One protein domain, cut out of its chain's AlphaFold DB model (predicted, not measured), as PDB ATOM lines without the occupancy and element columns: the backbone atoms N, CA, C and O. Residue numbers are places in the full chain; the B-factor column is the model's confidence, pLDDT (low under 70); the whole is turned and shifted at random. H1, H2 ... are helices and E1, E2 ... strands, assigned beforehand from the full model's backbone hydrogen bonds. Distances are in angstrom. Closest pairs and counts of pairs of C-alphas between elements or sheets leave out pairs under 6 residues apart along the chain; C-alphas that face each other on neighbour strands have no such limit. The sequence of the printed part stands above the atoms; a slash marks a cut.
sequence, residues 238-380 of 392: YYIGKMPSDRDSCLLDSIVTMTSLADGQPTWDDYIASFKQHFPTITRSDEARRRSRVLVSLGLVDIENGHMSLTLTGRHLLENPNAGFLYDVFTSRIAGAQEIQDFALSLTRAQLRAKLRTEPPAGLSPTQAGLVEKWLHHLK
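AT A GLANCE: This is residues 238 to 380 of the 392 residues of the protein "Mrr_cat domain-containing protein" of Nonomuraea dietziae (UniProt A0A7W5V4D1). Two groups of short helices stand side by side along the longest axis. In one, H2 and H5 pack on opposite sides of H1, H3 packs on H2, and a small hairpin of strands E1 and E2 packs on the later part of H1, with the short H4 next to E1; in the other, H8 and H9 form a helical hairpin, H7 packs crosswise on H9, and H6 packs on residues 376 to 379 of H9. The opening stretch, residues 238 to 250, runs between the groups without a named element. The printed part has 143 residues, mostly helix by its named elements, in the order H1, H2, H3, H4, E1, E2, H5, H6, H7, H8, H9; the sheet E1 - E2 is antiparallel. It is compact, with a radius of gyration of the C-alphas of 15.2 A and spans of 43 by 30 by 29 A.

HOW THE PARTS SIT: E1, residues 301 to 304, and E2, residues 307 to 310, form an antiparallel hairpin; N 302 and O 309 are 2.9 A apart and N 309 and O 302 2.8 A, within hydrogen-bond range. The closest C-alphas of E2 and H1, residues 251 to 263, are those of Met 308 and Ala 262, 5.9 A apart. With residues 258 to 262 alone, H1 touches H2, residues 268 to 278, in a helical hairpin at a steep tilt of 41 degrees, opposite ways; the closest C-alphas, Leu 261 and Tyr 271, are 6.6 A apart. H3, residues 285 to 292, touches H2 about perpendicular at 87 degrees, closest at C-alphas Ala 288 and Ile 272, 6.4 A. H4, residues 294 to 297, only just touches H1, with 3 pairs of C-alphas within 8 A, the closest being Leu 295 and Thr 259, 7.1 A. H5, residues 312 to 319, touches residues 256 to 260 of H1 at a steep tilt of 69 degrees, only just short of about perpendicular; the closest C-alphas are Leu 318 and Val 256, 6.2 A. H9, residues 366 to 379, and H1 only just touch, with 3 pairs within 8 A, and only at their ends, closest at C-alphas His 378 and Leu 251, 6.5 A. H9 touches H8, residues 349 to 358, in a helical hairpin at a shallow tilt of 23 degrees, closest at C-alphas Pro 366 and Arg 357, 5.1 A. H7, residues 337 to 346, touches H9 about perpendicular at 74 degrees, closest at C-alphas Ala 337 and Val 372, 6.1 A. H6, residues 323 to 333, touches residues 376 to 379 of H9 at a shallow tilt of 28 degrees, closest at C-alphas Tyr 327 and Leu 379, 5.7 A. Each O i to N i+4 pair is within hydrogen-bond range in H1, H2, H3, H5, H6, H8 and H9, against 5 of 6 in H7; H4 is too short for such a pair.

IN THESE COORDINATES: H1 begins at C-alpha 251, (-7.092, 15.529, 26.331), and is 18.6 A long. H9, 20.1 A, ends at C-alpha 379, (-2.824, 17.254, 20.833). H2 is 15.5 A long, H6 15.4 A and H7 15.1 A.

THE WHOLE: The two C-alphas farthest apart, Asn 305 and Ser 346, are 44.9 A apart. The printed part has no cut, and no link is long. Residues 245 to 249 and residue 312 have pLDDT under 70; the mean of the printed part is 82.3.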
ATOM      1  N   TYR A 238      -7.402  34.154  21.534       70.44
ATOM      2  CA  TYR A 238      -7.816  33.792  22.888       70.44
ATOM      3  C   TYR A 238      -6.634  33.217  23.671       70.44
ATOM      4  O   TYR A 238      -5.828  32.455  23.137       70.44
ATOM      5  N   TYR A 239      -6.539  33.556  24.958       78.12
ATOM      6  CA  TYR A 239      -5.650  32.846  25.878       78.12
ATOM      7  C   TYR A 239      -6.272  31.507  26.267       78.12
ATOM      8  O   TYR A 239      -7.497  31.385  26.382       78.12
ATOM      9  N   ILE A 240      -5.425  30.510  26.509       84.19
ATOM     10  CA  ILE A 240      -5.872  29.175  26.891       84.19
ATOM     11  C   ILE A 240      -5.701  28.945  28.394       84.19
ATOM     12  O   ILE A 240      -4.755  29.406  29.040       84.19
ATOM     13  N   GLY A 241      -6.670  28.244  28.974       80.38
ATOM     14  CA  GLY A 241      -6.627  27.810  30.362       80.38
ATOM     15  C   GLY A 241      -5.738  26.583  30.573       80.38
ATOM     16  O   GLY A 241      -5.195  25.983  29.643       80.38
ATOM     17  N   LYS A 242      -5.621  26.175  31.839       83.31
ATOM     18  CA  LYS A 242      -5.066  24.861  32.176       83.31
ATOM     19  C   LYS A 242      -5.920  23.765  31.549       83.31
ATOM     20  O   LYS A 242      -7.137  23.914  31.446       83.31
ATOM     21  N   MET A 243      -5.265  22.670  31.172       79.88
ATOM     22  CA  MET A 243      -5.968  21.496  30.680       79.88
ATOM     23  C   MET A 243      -6.959  20.989  31.739       79.88
ATOM     24  O   MET A 243      -6.670  21.057  32.940       79.88
ATOM     25  N   PRO A 244      -8.131  20.521  31.299       70.06
ATOM     26  CA  PRO A 244      -9.134  19.937  32.177       70.06
ATOM     27  C   PRO A 244      -8.721  18.557  32.702       70.06
ATOM     28  O   PRO A 244      -9.163  18.200  33.789       70.06
ATOM     29  N   SER A 245      -7.853  17.844  31.977       67.50
ATOM     30  CA  SER A 245      -7.461  16.461  32.240       67.50
ATOM     31  C   SER A 245      -6.749  16.249  33.581       67.50
ATOM     32  O   SER A 245      -5.916  17.052  34.020       67.50
ATOM     33  N   ASP A 246      -7.045  15.102  34.192       59.19
ATOM     34  CA  ASP A 246      -6.203  14.485  35.216       59.19
ATOM     35  C   ASP A 246      -4.946  13.897  34.565       59.19
ATOM     36  O   ASP A 246      -4.921  13.682  33.351       59.19
ATOM     37  N   ARG A 247      -3.896  13.649  35.365       54.09
ATOM     38  CA  ARG A 247      -2.543  13.286  34.889       54.09
ATOM     39  C   ARG A 247      -2.503  12.107  33.898       54.09
ATOM     40  O   ARG A 247      -1.547  12.052  33.133       54.09
ATOM     41  N   ASP A 248      -3.544  11.270  33.871       49.09
ATOM     42  CA  ASP A 248      -3.634  10.044  33.068       49.09
ATOM     43  C   ASP A 248      -4.775  10.038  32.020       49.09
ATOM     44  O   ASP A 248      -4.999   9.025  31.364       49.09
ATOM     45  N   SER A 249      -5.515  11.143  31.836       61.16
ATOM     46  CA  SER A 249      -6.666  11.193  30.907       61.16
ATOM     47  C   SER A 249      -6.325  11.816  29.547       61.16
ATOM     48  O   SER A 249      -5.590  12.805  29.460       61.16
ATOM     49  N   CYS A 250      -6.888  11.252  28.472       78.06
ATOM     50  CA  CYS A 250      -6.742  11.785  27.121       78.06
ATOM     51  C   CYS A 250      -7.374  13.186  27.032       78.06
ATOM     52  O   CYS A 250      -8.513  13.414  27.455       78.06
ATOM     53  N   LEU A 251      -6.625  14.149  26.482       83.81
ATOM     54  CA  LEU A 251      -7.092  15.529  26.331       83.81
ATOM     55  C   LEU A 251      -8.319  15.606  25.414       83.81
ATOM     56  O   LEU A 251      -9.246  16.350  25.723       83.81
ATOM     57  N   LEU A 252      -8.332  14.833  24.322       85.94
ATOM     58  CA  LEU A 252      -9.474  14.770  23.410       85.94
ATOM     59  C   LEU A 252     -10.729  14.326  24.163       85.94
ATOM     60  O   LEU A 252     -11.723  15.045  24.135       85.94
ATOM     61  N   ASP A 253     -10.652  13.227  24.911       85.38
ATOM     62  CA  ASP A 253     -11.785  12.695  25.677       85.38
ATOM     63  C   ASP A 253     -12.279  13.700  26.720       85.38
ATOM     64  O   ASP A 253     -13.483  13.892  26.889       85.38
ATOM     65  N   SER A 254     -11.356  14.411  27.374       89.38
ATOM     66  CA  SER A 254     -11.707  15.461  28.331       89.38
ATOM     67  C   SER A 254     -12.464  16.608  27.657       89.38
ATOM     68  O   SER A 254     -13.466  17.083  28.189       89.38
ATOM     69  N   ILE A 255     -12.020  17.053  26.476       91.62
ATOM     70  CA  ILE A 255     -12.672  18.143  25.737       91.62
ATOM     71  C   ILE A 255     -14.000  17.696  25.132       91.62
ATOM     72  O   ILE A 255     -14.959  18.461  25.184       91.62
ATOM     73  N   VAL A 256     -14.094  16.469  24.622       88.00
ATOM     74  CA  VAL A 256     -15.354  15.880  24.146       88.00
ATOM     75  C   VAL A 256     -16.350  15.783  25.296       88.00
ATOM     76  O   VAL A 256     -17.475  16.248  25.152       88.00
ATOM     77  N   THR A 257     -15.922  15.297  26.465       89.44
ATOM     78  CA  THR A 257     -16.755  15.237  27.678       89.44
ATOM     79  C   THR A 257     -17.235  16.626  28.087       89.44
ATOM     80  O   THR A 257     -18.415  16.845  28.319       89.44
ATOM     81  N   MET A 258     -16.344  17.615  28.135       92.31
ATOM     82  CA  MET A 258     -16.740  18.993  28.434       92.31
ATOM     83  C   MET A 258     -17.716  19.563  27.397       92.31
ATOM     84  O   MET A 258     -18.669  20.251  27.751       92.31
ATOM     85  N   THR A 259     -17.490  19.282  26.116       90.19
ATOM     86  CA  THR A 259     -18.344  19.769  25.029       90.19
ATOM     87  C   THR A 259     -19.721  19.107  25.093       90.19
ATOM     88  O   THR A 259     -20.726  19.794  24.938       90.19
ATOM     89  N   SER A 260     -19.804  17.814  25.420       87.94
ATOM     90  CA  SER A 260     -21.083  17.106  25.540       87.94
ATOM     91  C   SER A 260     -21.905  17.618  26.722       87.94
ATOM     92  O   SER A 260     -23.115  17.788  26.594       87.94
ATOM     93  N   LEU A 261     -21.256  17.995  27.831       88.94
ATOM     94  CA  LEU A 261     -21.919  18.668  28.953       88.94
ATOM     95  C   LEU A 261     -22.566  20.006  28.556       88.94
ATOM     96  O   LEU A 261     -23.521  20.431  29.204       88.94
ATOM     97  N   ALA A 262     -22.068  20.675  27.512       87.12
ATOM     98  CA  ALA A 262     -22.611  21.939  27.018       87.12
ATOM     99  C   ALA A 262     -23.726  21.771  25.968       87.12
ATOM    100  O   ALA A 262     -24.415  22.749  25.669       87.12
ATOM    101  N   ASP A 263     -23.933  20.567  25.420       82.38
ATOM    102  CA  ASP A 263     -24.916  20.326  24.353       82.38
ATOM    103  C   ASP A 263     -26.337  20.700  24.789       82.38
ATOM    104  O   ASP A 263     -27.078  21.371  24.065       82.38
ATOM    105  N   GLY A 264     -26.686  20.407  26.043       75.94
ATOM    106  CA  GLY A 264     -27.998  20.730  26.598       75.94
ATOM    107  C   GLY A 264     -28.300  22.198  26.860       75.94
ATOM    108  O   GLY A 264     -29.318  22.534  27.458       75.94
ATOM    109  N   GLN A 265     -27.407  23.074  26.421       80.50
ATOM    110  CA  GLN A 265     -27.420  24.498  26.695       80.50
ATOM    111  C   GLN A 265     -27.673  24.847  28.180       80.50
ATOM    112  O   GLN A 265     -28.544  25.670  28.506       80.50
ATOM    113  N   PRO A 266     -26.954  24.190  29.112       82.62
ATOM    114  CA  PRO A 266     -27.170  24.386  30.538       82.62
ATOM    115  C   PRO A 266     -26.885  25.832  30.946       82.62
ATOM    116  O   PRO A 266     -26.116  26.553  30.296       82.62
ATOM    117  N   THR A 267     -27.457  26.239  32.080       83.81
ATOM    118  CA  THR A 267     -26.969  27.439  32.757       83.81
ATOM    119  C   THR A 267     -25.501  27.248  33.133       83.81
ATOM    120  O   THR A 267     -25.024  26.124  33.328       83.81
ATOM    121  N   TRP A 268     -24.766  28.349  33.261       81.31
ATOM    122  CA  TRP A 268     -23.361  28.292  33.652       81.31
ATOM    123  C   TRP A 268     -23.154  27.557  34.986       81.31
ATOM    124  O   TRP A 268     -22.185  26.819  35.131       81.31
ATOM    125  N   ASP A 269     -24.059  27.705  35.955       83.56
ATOM    126  CA  ASP A 269     -23.929  27.037  37.254       83.56
ATOM    127  C   ASP A 269     -24.238  25.537  37.184       83.56
ATOM    128  O   ASP A 269     -23.497  24.740  37.767       83.56
ATOM    129  N   ASP A 270     -25.252  25.142  36.409       84.00
ATOM    130  CA  ASP A 270     -25.556  23.729  36.156       84.00
ATOM    131  C   ASP A 270     -24.398  23.026  35.451       84.00
ATOM    132  O   ASP A 270     -23.976  21.946  35.868       84.00
ATOM    133  N   TYR A 271     -23.833  23.665  34.422       89.88
ATOM    134  CA  TYR A 271     -22.677  23.130  33.713       89.88
ATOM    135  C   TYR A 271     -21.514  22.875  34.673       89.88
ATOM    136  O   TYR A 271     -20.880  21.824  34.625       89.88
ATOM    137  N   ILE A 272     -21.232  23.821  35.574       89.69
ATOM    138  CA  ILE A 272     -20.128  23.696  36.530       89.69
ATOM    139  C   ILE A 272     -20.391  22.593  37.555       89.69
ATOM    140  O   ILE A 272     -19.450  21.898  37.944       89.69
ATOM    141  N   ALA A 273     -21.644  22.390  37.965       86.25
ATOM    142  CA  ALA A 273     -22.015  21.257  38.804       86.25
ATOM    143  C   ALA A 273     -21.739  19.922  38.089       86.25
ATOM    144  O   ALA A 273     -21.035  19.074  38.642       86.25
ATOM    145  N   SER A 274     -22.197  19.767  36.841       86.06
ATOM    146  CA  SER A 274     -21.942  18.565  36.033       86.06
ATOM    147  C   SER A 274     -20.454  18.365  35.732       86.06
ATOM    148  O   SER A 274     -19.950  17.246  35.820       86.06
ATOM    149  N   PHE A 275     -19.719  19.440  35.445       89.06
ATOM    150  CA  PHE A 275     -18.275  19.406  35.213       89.06
ATOM    151  C   PHE A 275     -17.535  18.842  36.429       89.06
ATOM    152  O   PHE A 275     -16.715  17.940  36.293       89.06
ATOM    153  N   LYS A 276     -17.857  19.309  37.638       88.75
ATOM    154  CA  LYS A 276     -17.222  18.816  38.870       88.75
ATOM    155  C   LYS A 276     -17.530  17.347  39.171       88.75
ATOM    156  O   LYS A 276     -16.715  16.693  39.812       88.75
ATOM    157  N   GLN A 277     -18.676  16.832  38.725       86.81
ATOM    158  CA  GLN A 277     -18.996  15.405  38.843       86.81
ATOM    159  C   GLN A 277     -18.120  14.547  37.920       86.81
ATOM    160  O   GLN A 277     -17.698  13.468  38.321       86.81
ATOM    161  N   HIS A 278     -17.818  15.038  36.714       85.38
ATOM    162  CA  HIS A 278     -16.989  14.326  35.733       85.38
ATOM    163  C   HIS A 278     -15.483  14.491  35.990       85.38
ATOM    164  O   HIS A 278     -14.703  13.620  35.617       85.38
ATOM    165  N   PHE A 279     -15.074  15.574  36.662       86.12
ATOM    166  CA  PHE A 279     -13.683  15.859  37.024       86.12
ATOM    167  C   PHE A 279     -13.538  16.059  38.548       86.12
ATOM    168  O   PHE A 279     -13.374  17.194  39.017       86.12
ATOM    169  N   PRO A 280     -13.594  14.977  39.353       82.19
ATOM    170  CA  PRO A 280     -13.681  15.054  40.817       82.19
ATOM    171  C   PRO A 280     -12.435  15.652  41.491       82.19
ATOM    172  O   PRO A 280     -12.511  16.133  42.623       82.19
ATOM    173  N   THR A 281     -11.291  15.689  40.802       84.38
ATOM    174  CA  THR A 281     -10.066  16.354  41.276       84.38
ATOM    175  C   THR A 281     -10.203  17.880  41.341       84.38
ATOM    176  O   THR A 281      -9.457  18.549  42.063       84.38
ATOM    177  N   ILE A 282     -11.171  18.459  40.620       84.50
ATOM    178  CA  ILE A 282     -11.416  19.900  40.552       84.50
ATOM    179  C   ILE A 282     -12.536  20.259  41.531       84.50
ATOM    180  O   ILE A 282     -13.702  20.426  41.183       84.50
ATOM    181  N   THR A 283     -12.173  20.418  42.800       81.50
ATOM    182  CA  THR A 283     -13.150  20.657  43.874       81.50
ATOM    183  C   THR A 283     -13.665  22.098  43.918       81.50
ATOM    184  O   THR A 283     -14.828  22.344  44.260       81.50
ATOM    185  N   ARG A 284     -12.827  23.074  43.548       84.44
ATOM    186  CA  ARG A 284     -13.172  24.498  43.630       84.44
ATOM    187  C   ARG A 284     -13.944  24.981  42.400       84.44
ATOM    188  O   ARG A 284     -13.490  24.828  41.267       84.44
ATOM    189  N   SER A 285     -15.079  25.641  42.631       81.19
ATOM    190  CA  SER A 285     -15.952  26.137  41.558       81.19
ATOM    191  C   SER A 285     -15.312  27.247  40.716       81.19
ATOM    192  O   SER A 285     -15.590  27.351  39.526       81.19
ATOM    193  N   ASP A 286     -14.429  28.068  41.290       76.69
ATOM    194  CA  ASP A 286     -13.693  29.098  40.548       76.69
ATOM    195  C   ASP A 286     -12.673  28.493  39.569       76.69
ATOM    196  O   ASP A 286     -12.578  28.943  38.426       76.69
ATOM    197  N   GLU A 287     -11.966  27.439  39.977       81.88
ATOM    198  CA  GLU A 287     -11.069  26.675  39.101       81.88
ATOM    199  C   GLU A 287     -11.849  25.933  38.008       81.88
ATOM    200  O   GLU A 287     -11.468  26.002  36.838       81.88
ATOM    201  N   ALA A 288     -12.977  25.299  38.352       83.62
ATOM    202  CA  ALA A 288     -13.865  24.664  37.377       83.62
ATOM    203  C   ALA A 288     -14.334  25.670  36.315       83.62
ATOM    204  O   ALA A 288     -14.215  25.410  35.117       83.62
ATOM    205  N   ARG A 289     -14.769  26.870  36.727       83.88
ATOM    206  CA  ARG A 289     -15.172  27.948  35.805       83.88
ATOM    207  C   ARG A 289     -14.033  28.379  34.889       83.88
ATOM    208  O   ARG A 289     -14.245  28.560  33.691       83.88
ATOM    209  N   ARG A 290     -12.817  28.523  35.422       80.25
ATOM    210  CA  ARG A 290     -11.633  28.891  34.627       80.25
ATOM    211  C   ARG A 290     -11.281  27.824  33.594       80.25
ATOM    212  O   ARG A 290     -11.002  28.178  32.453       80.25
ATOM    213  N   ARG A 291     -11.323  26.542  33.965       85.94
ATOM    214  CA  ARG A 291     -11.058  25.428  33.038       85.94
ATOM    215  C   ARG A 291     -12.163  25.271  32.001       85.94
ATOM    216  O   ARG A 291     -11.866  25.036  30.842       85.94
ATOM    217  N   SER A 292     -13.415  25.513  32.370       87.75
ATOM    218  CA  SER A 292     -14.565  25.441  31.456       87.75
ATOM    219  C   SER A 292     -14.511  26.478  30.335       87.75
ATOM    220  O   SER A 292     -14.914  26.204  29.207       87.75
ATOM    221  N   ARG A 293     -13.927  27.656  30.601       86.12
ATOM    222  CA  ARG A 293     -13.719  28.711  29.592       86.12
ATOM    223  C   ARG A 293     -12.795  28.312  28.443       86.12
ATOM    224  O   ARG A 293     -12.815  28.977  27.415       86.12
ATOM    225  N   VAL A 294     -12.039  27.226  28.581       89.94
ATOM    226  CA  VAL A 294     -11.271  26.635  27.479       89.94
ATOM    227  C   VAL A 294     -12.164  26.340  26.273       89.94
ATOM    228  O   VAL A 294     -11.746  26.615  25.154       89.94
ATOM    229  N   LEU A 295     -13.403  25.873  26.482       89.62
ATOM    230  CA  LEU A 295     -14.340  25.629  25.378       89.62
ATOM    231  C   LEU A 295     -14.670  26.906  24.602       89.62
ATOM    232  O   LEU A 295     -14.836  26.851  23.389       89.62
ATOM    233  N   VAL A 296     -14.723  28.050  25.286       85.25
ATOM    234  CA  VAL A 296     -14.949  29.361  24.664       85.25
ATOM    235  C   VAL A 296     -13.698  29.834  23.930       85.25
ATOM    236  O   VAL A 296     -13.794  30.340  22.819       85.25
ATOM    237  N   SER A 297     -12.507  29.625  24.502       85.50
ATOM    238  CA  SER A 297     -11.240  29.964  23.836       85.50
ATOM    239  C   SER A 297     -11.014  29.149  22.556       85.50
ATOM    240  O   SER A 297     -10.539  29.687  21.560       85.50
ATOM    241  N   LEU A 298     -11.393  27.869  22.566       85.81
ATOM    242  CA  LEU A 298     -11.427  27.006  21.378       85.81
ATOM    243  C   LEU A 298     -12.627  27.327  20.464       85.81
ATOM    244  O   LEU A 298     -12.718  26.839  19.340       85.81
ATOM    245  N   GLY A 299     -13.554  28.151  20.959       80.62
ATOM    246  CA  GLY A 299     -14.857  28.463  20.385       80.62
ATOM    247  C   GLY A 299     -15.605  27.229  19.909       80.62
ATOM    248  O   GLY A 299     -16.115  27.211  18.795       80.62
ATOM    249  N   LEU A 300     -15.618  26.210  20.767       85.75
ATOM    250  CA  LEU A 300     -16.528  25.072  20.731       85.75
ATOM    251  C   LEU A 300     -17.878  25.466  21.344       85.75
ATOM    252  O   LEU A 300     -18.920  24.994  20.896       85.75
ATOM    253  N   VAL A 301     -17.862  26.384  22.313       84.62
ATOM    254  CA  VAL A 301     -19.045  26.867  23.030       84.62
ATOM    255  C   VAL A 301     -19.090  28.390  23.045       84.62
ATOM    256  O   VAL A 301     -18.069  29.025  23.303       84.62
ATOM    257  N   ASP A 302     -20.287  28.946  22.881       81.69
ATOM    258  CA  ASP A 302     -20.605  30.337  23.195       81.69
ATOM    259  C   ASP A 302     -21.411  30.433  24.495       81.69
ATOM    260  O   ASP A 302     -22.150  29.517  24.862       81.69
ATOM    261  N   ILE A 303     -21.251  31.547  25.212       78.94
ATOM    262  CA  ILE A 303     -22.005  31.839  26.435       78.94
ATOM    263  C   ILE A 303     -22.856  33.077  26.179       78.94
ATOM    264  O   ILE A 303     -22.326  34.186  26.097       78.94
ATOM    265  N   GLU A 304     -24.169  32.896  26.109       75.12
ATOM    266  CA  GLU A 304     -25.136  33.974  25.907       75.12
ATOM    267  C   GLU A 304     -26.205  33.916  26.998       75.12
ATOM    268  O   GLU A 304     -26.706  32.847  27.338       75.12
ATOM    269  N   ASN A 305     -26.548  35.065  27.589       71.25
ATOM    270  CA  ASN A 305     -27.579  35.176  28.633       71.25
ATOM    271  C   ASN A 305     -27.409  34.195  29.816       71.25
ATOM    272  O   ASN A 305     -28.385  33.778  30.428       71.25
ATOM    273  N   GLY A 306     -26.168  33.815  30.141       73.25
ATOM    274  CA  GLY A 306     -25.869  32.871  31.226       73.25
ATOM    275  C   GLY A 306     -26.029  31.391  30.862       73.25
ATOM    276  O   GLY A 306     -25.787  30.540  31.719       73.25
ATOM    277  N   HIS A 307     -26.370  31.081  29.612       77.62
ATOM    278  CA  HIS A 307     -26.437  29.727  29.073       77.62
ATOM    279  C   HIS A 307     -25.231  29.438  28.187       77.62
ATOM    280  O   HIS A 307     -24.762  30.303  27.445       77.62
ATOM    281  N   MET A 308     -24.723  28.212  28.266       82.75
ATOM    282  CA  MET A 308     -23.752  27.702  27.298       82.75
ATOM    283  C   MET A 308     -24.491  27.225  26.053       82.75
ATOM    284  O   MET A 308     -25.618  26.771  26.160       82.75
ATOM    285  N   SER A 309     -23.895  27.307  24.870       80.31
ATOM    286  CA  SER A 309     -24.447  26.685  23.665       80.31
ATOM    287  C   SER A 309     -23.338  26.247  22.721       80.31
ATOM    288  O   SER A 309     -22.299  26.899  22.622       80.31
ATOM    289  N   LEU A 310     -23.535  25.120  22.038       81.25
ATOM    290  CA  LEU A 310     -22.557  24.638  21.071       81.25
ATOM    291  C   LEU A 310     -22.527  25.527  19.830       81.25
ATOM    292  O   LEU A 310     -23.551  25.753  19.180       81.25
ATOM    293  N   THR A 311     -21.319  25.931  19.462       77.88
ATOM    294  CA  THR A 311     -21.017  26.472  18.134       77.88
ATOM    295  C   THR A 311     -21.051  25.355  17.084       77.88
ATOM    296  O   THR A 311     -21.061  24.167  17.420       77.88
ATOM    297  N   LEU A 312     -20.984  25.716  15.799       65.69
ATOM    298  CA  LEU A 312     -20.813  24.738  14.715       65.69
ATOM    299  C   LEU A 312     -19.556  23.872  14.915       65.69
ATOM    300  O   LEU A 312     -19.612  22.656  14.750       65.69
ATOM    301  N   THR A 313     -18.451  24.479  15.358       73.12
ATOM    302  CA  THR A 313     -17.194  23.781  15.667       73.12
ATOM    303  C   THR A 313     -17.364  22.780  16.813       73.12
ATOM    304  O   THR A 313     -16.851  21.665  16.744       73.12
ATOM    305  N   GLY A 314     -18.113  23.158  17.855       78.75
ATOM    306  CA  GLY A 314     -18.428  22.284  18.988       78.75
ATOM    307  C   GLY A 314     -19.266  21.072  18.588       78.75
ATOM    308  O   GLY A 314     -18.945  19.956  18.989       78.75
ATOM    309  N   ARG A 315     -20.293  21.271  17.750       76.50
ATOM    310  CA  ARG A 315     -21.113  20.165  17.224       76.50
ATOM    311  C   ARG A 315     -20.292  19.205  16.372       76.50
ATOM    312  O   ARG A 315     -20.349  18.003  16.599       76.50
ATOM    313  N   HIS A 316     -19.472  19.737  15.464       75.50
ATOM    314  CA  HIS A 316     -18.602  18.915  14.625       75.50
ATOM    315  C   HIS A 316     -17.662  18.032  15.461       75.50
ATOM    316  O   HIS A 316     -17.488  16.858  15.143       75.50
ATOM    317  N   LEU A 317     -17.102  18.568  16.555       80.62
ATOM    318  CA  LEU A 317     -16.254  17.791  17.462       80.62
ATOM    319  C   LEU A 317     -17.008  16.632  18.133       80.62
ATOM    320  O   LEU A 317     -16.423  15.568  18.308       80.62
ATOM    321  N   LEU A 318     -18.269  16.833  18.534       81.31
ATOM    322  CA  LEU A 318     -19.075  15.777  19.158       81.31
ATOM    323  C   LEU A 318     -19.484  14.692  18.164       81.31
ATOM    324  O   LEU A 318     -19.481  13.516  18.514       81.31
ATOM    325  N   GLU A 319     -19.826  15.084  16.939       73.69
ATOM    326  CA  GLU A 319     -20.206  14.147  15.882       73.69
ATOM    327  C   GLU A 319     -19.005  13.348  15.365       73.69
ATOM    328  O   GLU A 319     -19.133  12.160  15.077       73.69
ATOM    329  N   ASN A 320     -17.836  13.990  15.263       78.31
ATOM    330  CA  ASN A 320     -16.610  13.394  14.737       78.31
ATOM    331  C   ASN A 320     -15.409  13.699  15.656       78.31
ATOM    332  O   ASN A 320     -14.571  14.545  15.316       78.31
ATOM    333  N   PRO A 321     -15.287  13.021  16.816       80.75
ATOM    334  CA  PRO A 321     -14.170  13.230  17.733       80.75
ATOM    335  C   PRO A 321     -12.825  12.925  17.066       80.75
ATOM    336  O   PRO A 321     -12.512  11.778  16.750       80.75
ATOM    337  N   ASN A 322     -12.012  13.958  16.845       80.50
ATOM    338  CA  ASN A 322     -10.727  13.831  16.163       80.50
ATOM    339  C   ASN A 322      -9.686  14.780  16.777       80.50
ATOM    340  O   ASN A 322      -9.893  15.993  16.853       80.50
ATOM    341  N   ALA A 323      -8.543  14.225  17.192       80.81
ATOM    342  CA  ALA A 323      -7.435  14.988  17.764       80.81
ATOM    343  C   ALA A 323      -6.807  15.968  16.759       80.81
ATOM    344  O   ALA A 323      -6.440  17.070  17.153       80.81
ATOM    345  N   GLY A 324      -6.734  15.598  15.475       77.81
ATOM    346  CA  GLY A 324      -6.269  16.471  14.395       77.81
ATOM    347  C   GLY A 324      -7.186  17.678  14.206       77.81
ATOM    348  O   GLY A 324      -6.723  18.810  14.233       77.81
ATOM    349  N   PHE A 325      -8.504  17.462  14.179       77.81
ATOM    350  CA  PHE A 325      -9.463  18.572  14.130       77.81
ATOM    351  C   PHE A 325      -9.316  19.514  15.335       77.81
ATOM    352  O   PHE A 325      -9.286  20.735  15.189       77.81
ATOM    353  N   LEU A 326      -9.183  18.958  16.544       82.94
ATOM    354  CA  LEU A 326      -8.981  19.760  17.751       82.94
ATOM    355  C   LEU A 326      -7.641  20.517  17.729       82.94
ATOM    356  O   LEU A 326      -7.561  21.637  18.236       82.94
ATOM    357  N   TYR A 327      -6.605  19.932  17.127       84.31
ATOM    358  CA  TYR A 327      -5.316  20.574  16.885       84.31
ATOM    359  C   TYR A 327      -5.437  21.775  15.938       84.31
ATOM    360  O   TYR A 327      -4.904  22.844  16.243       84.31
ATOM    361  N   ASP A 328      -6.191  21.645  14.850       78.38
ATOM    362  CA  ASP A 328      -6.413  22.728  13.885       78.38
ATOM    363  C   ASP A 328      -7.217  23.880  14.512       78.38
ATOM    364  O   ASP A 328      -6.879  25.061  14.382       78.38
ATOM    365  N   VAL A 329      -8.251  23.548  15.293       82.88
ATOM    366  CA  VAL A 329      -9.019  24.533  16.076       82.88
ATOM    367  C   VAL A 329      -8.123  25.247  17.092       82.88
ATOM    368  O   VAL A 329      -8.211  26.465  17.264       82.88
ATOM    369  N   PHE A 330      -7.243  24.507  17.766       85.88
ATOM    370  CA  PHE A 330      -6.320  25.068  18.746       85.88
ATOM    371  C   PHE A 330      -5.308  26.025  18.099       85.88
ATOM    372  O   PHE A 330      -5.166  27.164  18.545       85.88
ATOM    373  N   THR A 331      -4.626  25.587  17.040       81.81
ATOM    374  CA  THR A 331      -3.576  26.366  16.361       81.81
ATOM    375  C   THR A 331      -4.120  27.623  15.686       81.81
ATOM    376  O   THR A 331      -3.468  28.667  15.727       81.81
ATOM    377  N   SER A 332      -5.348  27.569  15.162       79.62
ATOM    378  CA  SER A 332      -5.998  28.713  14.511       79.62
ATOM    379  C   SER A 332      -6.540  29.779  15.476       79.62
ATOM    380  O   SER A 332      -6.591  30.957  15.112       79.62
ATOM    381  N   ARG A 333      -6.950  29.414  16.702       83.06
ATOM    382  CA  ARG A 333      -7.636  30.347  17.628       83.06
ATOM    383  C   ARG A 333      -6.796  30.818  18.810       83.06
ATOM    384  O   ARG A 333      -7.040  31.915  19.328       83.06
ATOM    385  N   ILE A 334      -5.843  30.008  19.265       85.50
ATOM    386  CA  ILE A 334      -5.093  30.281  20.494       85.50
ATOM    387  C   ILE A 334      -3.862  31.142  20.208       85.50
ATOM    388  O   ILE A 334      -3.066  30.866  19.310       85.50
ATOM    389  N   ALA A 335      -3.694  32.202  21.002       82.25
ATOM    390  CA  ALA A 335      -2.564  33.115  20.874       82.25
ATOM    391  C   ALA A 335      -1.223  32.367  21.003       82.25
ATOM    392  O   ALA A 335      -1.023  31.608  21.950       82.25
ATOM    393  N   GLY A 336      -0.326  32.589  20.036       83.19
ATOM    394  CA  GLY A 336       1.011  31.992  19.940       83.19
ATOM    395  C   GLY A 336       1.064  30.474  19.770       83.19
ATOM    396  O   GLY A 336       2.147  29.908  19.875       83.19
ATOM    397  N   ALA A 337      -0.058  29.803  19.492       85.31
ATOM    398  CA  ALA A 337      -0.054  28.369  19.208       85.31
ATOM    399  C   ALA A 337       0.763  28.032  17.953       85.31
ATOM    400  O   ALA A 337       1.625  27.158  18.020       85.31
ATOM    401  N   GLN A 338       0.559  28.773  16.858       81.62
ATOM    402  CA  GLN A 338       1.326  28.594  15.623       81.62
ATOM    403  C   GLN A 338       2.822  28.893  15.825       81.62
ATOM    404  O   GLN A 338       3.665  28.066  15.510       81.62
ATOM    405  N   GLU A 339       3.159  30.021  16.458       83.25
ATOM    406  CA  GLU A 339       4.558  30.411  16.708       83.25
ATOM    407  C   GLU A 339       5.305  29.364  17.562       83.25
ATOM    408  O   GLU A 339       6.456  29.019  17.292       83.25
ATOM    409  N   ILE A 340       4.642  28.804  18.580       86.44
ATOM    410  CA  ILE A 340       5.227  27.756  19.431       86.44
ATOM    411  C   ILE A 340       5.346  26.431  18.675       86.44
ATOM    412  O   ILE A 340       6.326  25.707  18.875       86.44
ATOM    413  N   GLN A 341       4.386  26.105  17.810       83.94
ATOM    414  CA  GLN A 341       4.472  24.949  16.923       83.94
ATOM    415  C   GLN A 341       5.678  25.064  15.985       83.94
ATOM    416  O   GLN A 341       6.418  24.090  15.850       83.94
ATOM    417  N   ASP A 342       5.906  26.234  15.393       82.25
ATOM    418  CA  ASP A 342       7.017  26.469  14.468       82.25
ATOM    419  C   ASP A 342       8.370  26.302  15.181       82.25
ATOM    420  O   ASP A 342       9.277  25.630  14.683       82.25
ATOM    421  N   PHE A 343       8.492  26.803  16.415       82.50
ATOM    422  CA  PHE A 343       9.666  26.537  17.253       82.50
ATOM    423  C   PHE A 343       9.828  25.050  17.589       82.50
ATOM    424  O   PHE A 343      10.949  24.540  17.619       82.50
ATOM    425  N   ALA A 344       8.728  24.330  17.813       82.19
ATOM    426  CA  ALA A 344       8.756  22.900  18.109       82.19
ATOM    427  C   ALA A 344       9.205  22.031  16.917       82.19
ATOM    428  O   ALA A 344       9.534  20.864  17.125       82.19
ATOM    429  N   LEU A 345       9.235  22.566  15.688       80.50
ATOM    430  CA  LEU A 345       9.776  21.862  14.516       80.50
ATOM    431  C   LEU A 345      11.310  21.822  14.505       80.50
ATOM    432  O   LEU A 345      11.887  20.895  13.941       80.50
ATOM    433  N   SER A 346      11.968  22.808  15.121       78.75
ATOM    434  CA  SER A 346      13.431  22.969  15.090       78.75
ATOM    435  C   SER A 346      14.119  22.733  16.438       78.75
ATOM    436  O   SER A 346      15.335  22.561  16.482       78.75
ATOM    437  N   LEU A 347      13.363  22.699  17.539       81.69
ATOM    438  CA  LEU A 347      13.895  22.569  18.894       81.69
ATOM    439  C   LEU A 347      13.415  21.289  19.579       81.69
ATOM    440  O   LEU A 347      12.256  20.892  19.473       81.69
ATOM    441  N   THR A 348      14.287  20.683  20.390       85.88
ATOM    442  CA  THR A 348      13.851  19.648  21.338       85.88
ATOM    443  C   THR A 348      12.919  20.252  22.391       85.88
ATOM    444  O   THR A 348      12.989  21.441  22.706       85.88
ATOM    445  N   ARG A 349      12.076  19.428  23.025       81.25
ATOM    446  CA  ARG A 349      11.133  19.898  24.056       81.25
ATOM    447  C   ARG A 349      11.813  20.653  25.210       81.25
ATOM    448  O   ARG A 349      11.253  21.618  25.727       81.25
ATOM    449  N   ALA A 350      13.008  20.223  25.619       84.06
ATOM    450  CA  ALA A 350      13.773  20.887  26.674       84.06
ATOM    451  C   ALA A 350      14.254  22.283  26.237       84.06
ATOM    452  O   ALA A 350      14.076  23.251  26.976       84.06
ATOM    453  N   GLN A 351      14.785  22.394  25.015       87.19
ATOM    454  CA  GLN A 351      15.220  23.665  24.427       87.19
ATOM    455  C   GLN A 351      14.044  24.616  24.198       87.19
ATOM    456  O   GLN A 351      14.129  25.790  24.552       87.19
ATOM    457  N   LEU A 352      12.921  24.102  23.688       87.12
ATOM    458  CA  LEU A 352      11.692  24.871  23.514       87.12
ATOM    459  C   LEU A 352      11.232  25.464  24.848       87.12
ATOM    460  O   LEU A 352      11.006  26.663  24.950       87.12
ATOM    461  N   ARG A 353      11.165  24.654  25.911       87.31
ATOM    462  CA  ARG A 353      10.771  25.132  27.248       87.31
ATOM    463  C   ARG A 353      11.716  26.180  27.825       87.31
ATOM    464  O   ARG A 353      11.242  27.094  28.498       87.31
ATOM    465  N   ALA A 354      13.020  26.042  27.595       88.19
ATOM    466  CA  ALA A 354      13.995  27.050  27.996       88.19
ATOM    467  C   ALA A 354      13.746  28.368  27.246       88.19
ATOM    468  O   ALA A 354      13.610  29.406  27.890       88.19
ATOM    469  N   LYS A 355      13.562  28.302  25.919       88.31
ATOM    470  CA  LYS A 355      13.270  29.474  25.084       88.31
ATOM    471  C   LYS A 355      11.970  30.164  25.486       88.31
ATOM    472  O   LYS A 355      11.977  31.365  25.694       88.31
ATOM    473  N   LEU A 356      10.875  29.432  25.694       89.31
ATOM    474  CA  LEU A 356       9.593  30.029  26.103       89.31
ATOM    475  C   LEU A 356       9.642  30.690  27.490       89.31
ATOM    476  O   LEU A 356       8.785  31.513  27.811       89.31
ATOM    477  N   ARG A 357      10.620  30.326  28.331       88.25
ATOM    478  CA  ARG A 357      10.834  30.963  29.634       88.25
ATOM    479  C   ARG A 357      11.561  32.301  29.505       88.25
ATOM    480  O   ARG A 357      11.241  33.213  30.260       88.25
ATOM    481  N   THR A 358      12.532  32.394  28.601       87.06
ATOM    482  CA  THR A 358      13.370  33.588  28.416       87.06
ATOM    483  C   THR A 358      12.787  34.559  27.392       87.06
ATOM    484  O   THR A 358      12.835  35.764  27.594       87.06
ATOM    485  N   GLU A 359      12.205  34.031  26.319       88.25
ATOM    486  CA  GLU A 359      11.709  34.748  25.143       88.25
ATOM    487  C   GLU A 359      10.387  34.118  24.659       88.25
ATOM    488  O   GLU A 359      10.363  33.382  23.665       88.25
ATOM    489  N   PRO A 360       9.267  34.333  25.374       87.00
ATOM    490  CA  PRO A 360       7.964  33.889  24.901       87.00
ATOM    491  C   PRO A 360       7.540  34.663  23.635       87.00
ATOM    492  O   PRO A 360       7.964  35.805  23.440       87.00
ATOM    493  N   PRO A 361       6.664  34.075  22.800       85.06
ATOM    494  CA  PRO A 361       6.047  34.762  21.669       85.06
ATOM    495  C   PRO A 361       5.394  36.097  22.058       85.06
ATOM    496  O   PRO A 361       4.932  36.277  23.191       85.06
ATOM    497  N   ALA A 362       5.319  37.029  21.107       77.69
ATOM    498  CA  ALA A 362       4.819  38.374  21.370       77.69
ATOM    499  C   ALA A 362       3.376  38.349  21.915       77.69
ATOM    500  O   ALA A 362       2.481  37.721  21.352       77.69
ATOM    501  N   GLY A 363       3.145  39.044  23.032       78.44
ATOM    502  CA  GLY A 363       1.836  39.096  23.692       78.44
ATOM    503  C   GLY A 363       1.526  37.920  24.627       78.44
ATOM    504  O   GLY A 363       0.463  37.909  25.241       78.44
ATOM    505  N   LEU A 364       2.438  36.957  24.802       84.19
ATOM    506  CA  LEU A 364       2.287  35.863  25.767       84.19
ATOM    507  C   LEU A 364       3.216  36.031  26.968       84.19
ATOM    508  O   LEU A 364       4.403  36.314  26.839       84.19
ATOM    509  N   SER A 365       2.688  35.770  28.166       86.88
ATOM    510  CA  SER A 365       3.539  35.577  29.343       86.88
ATOM    511  C   SER A 365       4.242  34.213  29.279       86.88
ATOM    512  O   SER A 365       3.684  33.277  28.698       86.88
ATOM    513  N   PRO A 366       5.400  34.029  29.945       87.81
ATOM    514  CA  PRO A 366       6.072  32.725  30.021       87.81
ATOM    515  C   PRO A 366       5.153  31.602  30.524       87.81
ATOM    516  O   PRO A 366       5.197  30.468  30.048       87.81
ATOM    517  N   THR A 367       4.258  31.929  31.462       86.38
ATOM    518  CA  THR A 367       3.251  30.998  31.985       86.38
ATOM    519  C   THR A 367       2.250  30.580  30.911       86.38
ATOM    520  O   THR A 367       1.941  29.395  30.802       86.38
ATOM    521  N   GLN A 368       1.748  31.528  30.115       87.88
ATOM    522  CA  GLN A 368       0.817  31.242  29.022       87.88
ATOM    523  C   GLN A 368       1.498  30.473  27.885       87.88
ATOM    524  O   GLN A 368       0.965  29.458  27.446       87.88
ATOM    525  N   ALA A 369       2.714  30.859  27.494       87.75
ATOM    526  CA  ALA A 369       3.509  30.119  26.516       87.75
ATOM    527  C   ALA A 369       3.752  28.662  26.960       87.75
ATOM    528  O   ALA A 369       3.595  27.724  26.179       87.75
ATOM    529  N   GLY A 370       4.042  28.449  28.248       87.69
ATOM    530  CA  GLY A 370       4.174  27.111  28.823       87.69
ATOM    531  C   GLY A 370       2.869  26.305  28.857       87.69
ATOM    532  O   GLY A 370       2.914  25.076  28.809       87.69
ATOM    533  N   LEU A 371       1.702  26.953  28.943       88.56
ATOM    534  CA  LEU A 371       0.412  26.269  28.795       88.56
ATOM    535  C   LEU A 371       0.188  25.847  27.345       88.56
ATOM    536  O   LEU A 371      -0.165  24.695  27.109       88.56
ATOM    537  N   VAL A 372       0.452  26.738  26.392       88.19
ATOM    538  CA  VAL A 372       0.314  26.453  24.960       88.19
ATOM    539  C   VAL A 372       1.221  25.291  24.529       88.19
ATOM    540  O   VAL A 372       0.736  24.367  23.883       88.19
ATOM    541  N   GLU A 373       2.485  25.245  24.975       89.69
ATOM    542  CA  GLU A 373       3.385  24.094  24.735       89.69
ATOM    543  C   GLU A 373       2.803  22.781  25.262       89.69
ATOM    544  O   GLU A 373       2.843  21.757  24.579       89.69
ATOM    545  N   LYS A 374       2.255  22.796  26.481       87.44
ATOM    546  CA  LYS A 374       1.659  21.595  27.077       87.44
ATOM    547  C   LYS A 374       0.467  21.108  26.270       87.44
ATOM    548  O   LYS A 374       0.370  19.907  26.045       87.44
ATOM    549  N   TRP A 375      -0.406  22.013  25.846       88.31
ATOM    550  CA  TRP A 375      -1.547  21.686  24.996       88.31
ATOM    551  C   TRP A 375      -1.100  21.072  23.665       88.31
ATOM    552  O   TRP A 375      -1.532  19.968  23.337       88.31
ATOM    553  N   LEU A 376      -0.161  21.711  22.958       86.06
ATOM    554  CA  LEU A 376       0.393  21.199  21.698       86.06
ATOM    555  C   LEU A 376       0.978  19.793  21.845       86.06
ATOM    556  O   LEU A 376       0.776  18.944  20.983       86.06
ATOM    557  N   HIS A 377       1.670  19.525  22.954       83.31
ATOM    558  CA  HIS A 377       2.238  18.207  23.217       83.31
ATOM    559  C   HIS A 377       1.180  17.104  23.366       83.31
ATOM    560  O   HIS A 377       1.434  15.982  22.947       83.31
ATOM    561  N   HIS A 378       0.021  17.402  23.959       80.75
ATOM    562  CA  HIS A 378      -1.047  16.409  24.144       80.75
ATOM    563  C   HIS A 378      -1.933  16.255  22.903       80.75
ATOM    564  O   HIS A 378      -2.521  15.198  22.711       80.75
ATOM    565  N   LEU A 379      -2.037  17.293  22.068       79.06
ATOM    566  CA  LEU A 379      -2.824  17.254  20.833       79.06
ATOM    567  C   LEU A 379      -2.090  16.571  19.669       79.06
ATOM    568  O   LEU A 379      -2.736  16.139  18.720       79.06
ATOM    569  N   LYS A 380      -0.758  16.460  19.730       70.50
ATOM    570  CA  LYS A 380       0.061  15.872  18.664       70.50
ATOM    571  C   LYS A 380       0.404  14.408  18.994       70.50
ATOM    572  O   LYS A 380       1.262  14.184  19.848       70.50
TER     573      LYS A 380